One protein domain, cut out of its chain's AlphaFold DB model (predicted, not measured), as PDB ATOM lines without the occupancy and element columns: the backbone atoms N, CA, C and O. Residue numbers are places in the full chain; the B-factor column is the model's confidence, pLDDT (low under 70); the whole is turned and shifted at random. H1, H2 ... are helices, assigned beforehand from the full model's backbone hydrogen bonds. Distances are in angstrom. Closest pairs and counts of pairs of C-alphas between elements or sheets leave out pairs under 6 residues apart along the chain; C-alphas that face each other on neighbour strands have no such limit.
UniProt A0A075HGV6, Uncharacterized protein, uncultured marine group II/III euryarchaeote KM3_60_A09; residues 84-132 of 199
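What this domain is: This is residues 84 to 132 of the 199 residues of an uncharacterized protein of uncultured marine group II/III euryarchaeote KM3_60_A09 (UniProt A0A075HGV6). The model is a slender rod in which the printed part runs out along one side and folds back along the other: H1, H2 and the long link of residues 99 to 111 go out, and the long helix H3 and then short H4 come back. H2 packs on H3 partway along the rod, and H4 returns to pack on H1 at the end where the printed part begins. The printed part has 49 residues, with four named helices in the order H1, H2, H3, H4 and no named strand; the class is all helix. It is loose, with a radius of gyration of the C-alphas of 12.5 A and spans of 38 by 14 by 12 A.

Where its parts are: H1 is residues 84 to 87, with C-alpha 84 at (141.437, 186.941, 168.757). H2 is residues 91 to 98, 10.3 A from first to last C-alpha. H3, the longest helix, is residues 112 to 126 and measures 21.8 A; C-alpha 112 is at (172.296, 195.007, 156.374). H4 is residues 129 to 132, with C-alpha 132 at (141.800, 196.968, 164.112).

How they stand to each other: H1 touches H4, and their closest C-alphas are those of Ala 87 and Ser 130, 4.1 A apart. H2 touches H3, closest at the C-alphas of Glu 91 and Leu 123, 5.6 A apart. Their lines stand at a steep tilt of 60 degrees, opposite ways. H1 is apart from H2 and from H3. H2 and H4 are only just apart, with their closest C-alphas 8.1 A from each other. H3 and H4 meet only through their link. In H2 and H3 every O i to N i+4 pair is within hydrogen-bond range; H1 and H4 are too short for such a pair.

The domain as a whole: The two C-alphas farthest apart, those of Ala 105 and Glu 132, are 38.6 A from each other. The C-alphas of Glu 84 and Glu 132 are 11.1 A apart. The link from H2 to H3 is long, with 13 residues, and the other two links are tight. The printed part has no cut. Its mean pLDDT is 90.5, and no printed residue is under 70.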
ATOM      1  N   GLU A  84     140.289 187.601 168.123       95.00
ATOM      2  CA  GLU A  84     141.437 186.941 168.757       95.00
ATOM      3  C   GLU A  84     142.554 186.672 167.745       95.00
ATOM      4  O   GLU A  84     143.727 186.969 167.997       95.00
ATOM      5  N   ALA A  85     142.191 186.162 166.565       94.00
ATOM      6  CA  ALA A  85     143.135 185.908 165.491       94.00
ATOM      7  C   ALA A  85     143.850 187.198 165.073       94.00
ATOM      8  O   ALA A  85     145.078 187.206 164.995       94.00
ATOM      9  N   MET A  86     143.115 188.293 164.859       95.31
ATOM     10  CA  MET A  86     143.708 189.577 164.472       95.31
ATOM     11  C   MET A  86     144.553 190.193 165.589       95.31
ATOM     12  O   MET A  86     145.661 190.648 165.311       95.31
ATOM     13  N   ALA A  87     144.097 190.142 166.844       96.62
ATOM     14  CA  ALA A  87     144.848 190.647 167.997       96.62
ATOM     15  C   ALA A  87     146.187 189.911 168.194       96.62
ATOM     16  O   ALA A  87     147.147 190.478 168.706       96.62
ATOM     17  N   SER A  88     146.287 188.655 167.750       95.31
ATOM     18  CA  SER A  88     147.546 187.903 167.792       95.31
ATOM     19  C   SER A  88     148.581 188.344 166.743       95.31
ATOM     20  O   SER A  88     149.755 187.984 166.857       95.31
ATOM     21  N   MET A  89     148.172 189.114 165.726       94.50
ATOM     22  CA  MET A  89     149.009 189.539 164.596       94.50
ATOM     23  C   MET A  89     149.698 190.882 164.877       94.50
ATOM     24  O   MET A  89     149.482 191.868 164.168       94.50
ATOM     25  N   THR A  90     150.523 190.925 165.925       96.12
ATOM     26  CA  THR A  90     151.275 192.131 166.304       96.12
ATOM     27  C   THR A  90     152.511 192.352 165.427       96.12
ATOM     28  O   THR A  90     153.038 191.423 164.804       96.12
ATOM     29  N   GLU A  91     152.989 193.598 165.378       95.25
ATOM     30  CA  GLU A  91     154.208 193.968 164.649       95.25
ATOM     31  C   GLU A  91     155.447 193.267 165.229       95.25
ATOM     32  O   GLU A  91     156.275 192.749 164.479       95.25
ATOM     33  N   GLU A  92     155.532 193.172 166.557       94.81
ATOM     34  CA  GLU A  92     156.630 192.530 167.284       94.81
ATOM     35  C   GLU A  92     156.721 191.043 166.939       94.81
ATOM     36  O   GLU A  92     157.790 190.546 166.585       94.81
ATOM     37  N   ARG A  93     155.582 190.342 166.968       95.19
ATOM     38  CA  ARG A  93     155.523 188.910 166.673       95.19
ATOM     39  C   ARG A  93     155.815 188.620 165.204       95.19
ATOM     40  O   ARG A  93     156.441 187.613 164.885       95.19
ATOM     41  N   ALA A  94     155.394 189.501 164.297       94.75
ATOM     42  CA  ALA A  94     155.723 189.368 162.883       94.75
ATOM     43  C   ALA A  94     157.228 189.536 162.625       94.75
ATOM     44  O   ALA A  94     157.786 188.784 161.829       94.75
ATOM     45  N   ILE A  95     157.892 190.478 163.303       93.69
ATOM     46  CA  ILE A  95     159.355 190.610 163.248       93.69
ATOM     47  C   ILE A  95     160.014 189.332 163.770       93.69
ATOM     48  O   ILE A  95     160.856 188.766 163.078       93.69
ATOM     49  N   GLU A  96     159.615 188.863 164.950       93.38
ATOM     50  CA  GLU A  96     160.200 187.674 165.578       93.38
ATOM     51  C   GLU A  96     160.102 186.430 164.680       93.38
ATOM     52  O   GLU A  96     161.055 185.665 164.572       93.38
ATOM     53  N   MET A  97     158.958 186.228 164.019       93.06
ATOM     54  CA  MET A  97     158.699 185.018 163.234       93.06
ATOM     55  C   MET A  97     159.163 185.094 161.776       93.06
ATOM     56  O   MET A  97     159.450 184.057 161.179       93.06
ATOM     57  N   CYS A  98     159.148 186.287 161.178       90.62
ATOM     58  CA  CYS A  98     159.249 186.453 159.725       90.62
ATOM     59  C   CYS A  98     160.379 187.388 159.284       90.62
ATOM     60  O   CYS A  98     160.505 187.627 158.085       90.62
ATOM     61  N   SER A  99     161.163 187.950 160.206       84.56
ATOM     62  CA  SER A  99     162.332 188.761 159.855       84.56
ATOM     63  C   SER A  99     163.639 188.042 160.172       84.56
ATOM     64  O   SER A  99     163.683 187.112 160.973       84.56
ATOM     65  N   THR A 100     164.700 188.493 159.513       81.56
ATOM     66  CA  THR A 100     166.065 188.006 159.690       81.56
ATOM     67  C   THR A 100     166.915 189.158 160.211       81.56
ATOM     68  O   THR A 100     166.851 190.272 159.685       81.56
ATOM     69  N   GLU A 101     167.696 188.888 161.253       82.88
ATOM     70  CA  GLU A 101     168.766 189.777 161.707       82.88
ATOM     71  C   GLU A 101     169.960 189.660 160.749       82.88
ATOM     72  O   GLU A 101     170.156 188.636 160.098       82.88
ATOM     73  N   PHE A 102     170.750 190.723 160.621       82.94
ATOM     74  CA  PHE A 102     171.941 190.670 159.778       82.94
ATOM     75  C   PHE A 102     173.001 189.753 160.403       82.94
ATOM     76  O   PHE A 102     173.383 189.929 161.559       82.94
ATOM     77  N   GLU A 103     173.508 188.808 159.613       83.19
ATOM     78  CA  GLU A 103     174.597 187.913 159.996       83.19
ATOM     79  C   GLU A 103     175.646 187.862 158.875       83.19
ATOM     80  O   GLU A 103     175.322 187.574 157.725       83.19
ATOM     81  N   ASP A 104     176.926 188.074 159.201       74.50
ATOM     82  CA  ASP A 104     178.024 188.066 158.211       74.50
ATOM     83  C   ASP A 104     178.164 186.723 157.464       74.50
ATOM     84  O   ASP A 104     178.699 186.660 156.355       74.50
ATOM     85  N   ALA A 105     177.696 185.633 158.079       74.88
ATOM     86  CA  ALA A 105     177.703 184.283 157.519       74.88
ATOM     87  C   ALA A 105     176.376 183.901 156.835       74.88
ATOM     88  O   ALA A 105     176.156 182.715 156.569       74.88
ATOM     89  N   ASP A 106     175.501 184.871 156.553       74.75
ATOM     90  CA  ASP A 106     174.198 184.618 155.944       74.75
ATOM     91  C   ASP A 106     174.327 183.875 154.600       74.75
ATOM     92  O   ASP A 106     175.038 184.280 153.673       74.75
ATOM     93  N   VAL A 107     173.591 182.767 154.487       77.00
ATOM     94  CA  VAL A 107     173.534 181.919 153.287       77.00
ATOM     95  C   VAL A 107     172.943 182.692 152.108       77.00
ATOM     96  O   VAL A 107     173.340 182.466 150.960       77.00
ATOM     97  N   MET A 108     172.023 183.620 152.385       80.06
ATOM     98  CA  MET A 108     171.394 184.474 151.377       80.06
ATOM     99  C   MET A 108     172.280 185.665 150.977       80.06
ATOM    100  O   MET A 108     172.000 186.301 149.958       80.06
ATOM    101  N   LYS A 109     173.386 185.906 151.703       85.50
ATOM    102  CA  LYS A 109     174.344 187.007 151.512       85.50
ATOM    103  C   LYS A 109     173.677 188.381 151.488       85.50
ATOM    104  O   LYS A 109     174.091 189.249 150.714       85.50
ATOM    105  N   TRP A 110     172.632 188.564 152.286       87.94
ATOM    106  CA  TRP A 110     171.959 189.848 152.376       87.94
ATOM    107  C   TRP A 110     172.860 190.878 153.039       87.94
ATOM    108  O   TRP A 110     173.537 190.618 154.030       87.94
ATOM    109  N   SER A 111     172.853 192.078 152.474       89.81
ATOM    110  CA  SER A 111     173.397 193.248 153.147       89.81
ATOM    111  C   SER A 111     172.496 193.667 154.311       89.81
ATOM    112  O   SER A 111     171.289 193.427 154.301       89.81
ATOM    113  N   GLU A 112     173.057 194.393 155.276       90.12
ATOM    114  CA  GLU A 112     172.296 195.007 156.374       90.12
ATOM    115  C   GLU A 112     171.096 195.826 155.856       90.12
ATOM    116  O   GLU A 112     169.980 195.733 156.372       90.12
ATOM    117  N   HIS A 113     171.289 196.550 154.748       90.69
ATOM    118  CA  HIS A 113     170.231 197.316 154.094       90.69
ATOM    119  C   HIS A 113     169.069 196.443 153.588       90.69
ATOM    120  O   HIS A 113     167.907 196.856 153.648       90.69
ATOM    121  N   GLU A 114     169.361 195.252 153.064       91.25
ATOM    122  CA  GLU A 114     168.344 194.313 152.589       91.25
ATOM    123  C   GLU A 114     167.561 193.707 153.755       91.25
ATOM    124  O   GLU A 114     166.329 193.687 153.689       91.25
ATOM    125  N   CYS A 115     168.233 193.338 154.851       90.50
ATOM    126  CA  CYS A 115     167.574 192.869 156.073       90.50
ATOM    127  C   CYS A 115     166.620 193.932 156.643       90.50
ATOM    128  O   CYS A 115     165.451 193.648 156.918       90.50
ATOM    129  N   GLU A 116     167.062 195.189 156.747       92.19
ATOM    130  CA  GLU A 116     166.196 196.282 157.200       92.19
ATOM    131  C   GLU A 116     165.003 196.524 156.271       92.19
ATOM    132  O   GLU A 116     163.891 196.827 156.722       92.19
ATOM    133  N   LYS A 117     165.235 196.457 154.956       92.44
ATOM    134  CA  LYS A 117     164.182 196.640 153.959       92.44
ATOM    135  C   LYS A 117     163.127 195.547 154.094       92.44
ATOM    136  O   LYS A 117     161.938 195.874 154.057       92.44
ATOM    137  N   GLU A 118     163.540 194.298 154.288       91.75
ATOM    138  CA  GLU A 118     162.623 193.178 154.495       91.75
ATOM    139  C   GLU A 118     161.853 193.329 155.808       91.75
ATOM    140  O   GLU A 118     160.623 193.277 155.808       91.75
ATOM    141  N   LYS A 119     162.529 193.687 156.908       93.38
ATOM    142  CA  LYS A 119     161.879 193.997 158.192       93.38
ATOM    143  C   LYS A 119     160.803 195.081 158.040       93.38
ATOM    144  O   LYS A 119     159.691 194.942 158.549       93.38
ATOM    145  N   ARG A 120     161.073 196.134 157.255       94.19
ATOM    146  CA  ARG A 120     160.087 197.180 156.919       94.19
ATOM    147  C   ARG A 120     158.937 196.676 156.043       94.19
ATOM    148  O   ARG A 120     157.845 197.245 156.099       94.19
ATOM    149  N   ILE A 121     159.150 195.680 155.186       93.81
ATOM    150  CA  ILE A 121     158.084 195.041 154.398       93.81
ATOM    151  C   ILE A 121     157.193 194.201 155.317       93.81
ATOM    152  O   ILE A 121     155.976 194.389 155.285       93.81
ATOM    153  N   VAL A 122     157.788 193.372 156.180       94.38
ATOM    154  CA  VAL A 122     157.085 192.553 157.179       94.38
ATOM    155  C   VAL A 122     156.214 193.429 158.075       94.38
ATOM    156  O   VAL A 122     154.999 193.235 158.108       94.38
ATOM    157  N   LEU A 123     156.783 194.468 158.692       94.50
ATOM    158  CA  LEU A 123     156.038 195.428 159.514       94.50
ATOM    159  C   LEU A 123     154.859 196.042 158.758       94.50
ATOM    160  O   LEU A 123     153.712 195.995 159.198       94.50
ATOM    161  N   ARG A 124     155.112 196.565 157.554       92.50
ATOM    162  CA  ARG A 124     154.055 197.141 156.714       92.50
ATOM    163  C   ARG A 124     153.037 196.116 156.239       92.50
ATOM    164  O   ARG A 124     152.011 196.550 155.729       92.50
ATOM    165  N   SER A 125     153.273 194.813 156.338       91.44
ATOM    166  CA  SER A 125     152.290 193.796 155.956       91.44
ATOM    167  C   SER A 125     151.256 193.544 157.058       91.44
ATOM    168  O   SER A 125     150.096 193.296 156.733       91.44
ATOM    169  N   VAL A 126     151.650 193.699 158.329       93.19
ATOM    170  CA  VAL A 126     150.797 193.444 159.505       93.19
ATOM    171  C   VAL A 126     150.340 194.708 160.234       93.19
ATOM    172  O   VAL A 126     149.444 194.640 161.071       93.19
ATOM    173  N   ARG A 127     150.917 195.870 159.900       93.94
ATOM    174  CA  ARG A 127     150.566 197.157 160.509       93.94
ATOM    175  C   ARG A 127     149.053 197.372 160.570       93.94
ATOM    176  O   ARG A 127     148.369 197.191 159.558       93.94
ATOM    177  N   HIS A 128     148.598 197.828 161.736       95.00
ATOM    178  CA  HIS A 128     147.207 198.076 162.132       95.00
ATOM    179  C   HIS A 128     146.323 196.836 162.333       95.00
ATOM    180  O   HIS A 128     145.273 196.989 162.938       95.00
ATOM    181  N   ILE A 129     146.721 195.621 161.929       95.12
ATOM    182  CA  ILE A 129     145.846 194.433 162.046       95.12
ATOM    183  C   ILE A 129     145.457 194.168 163.506       95.12
ATOM    184  O   ILE A 129     144.277 193.999 163.804       95.12
ATOM    185  N   SER A 130     146.432 194.165 164.418       96.62
ATOM    186  CA  SER A 130     146.163 193.926 165.839       96.62
ATOM    187  C   SER A 130     145.344 195.034 166.503       96.62
ATOM    188  O   SER A 130     144.605 194.739 167.434       96.62
ATOM    189  N   ASP A 131     145.476 196.286 166.063       95.69
ATOM    190  CA  ASP A 131     144.710 197.417 166.611       95.69
ATOM    191  C   ASP A 131     143.272 197.420 166.063       95.69
ATOM    192  O   ASP A 131     142.307 197.568 166.812       95.69
ATOM    193  N   GLU A 132     143.105 197.133 164.766       96.50
ATOM    194  CA  GLU A 132     141.800 196.968 164.112       96.50
ATOM    195  C   GLU A 132     140.981 195.815 164.708       96.50
ATOM    196  O   GLU A 132     139.754 195.847 164.653       96.50
TER     197      GLU A 132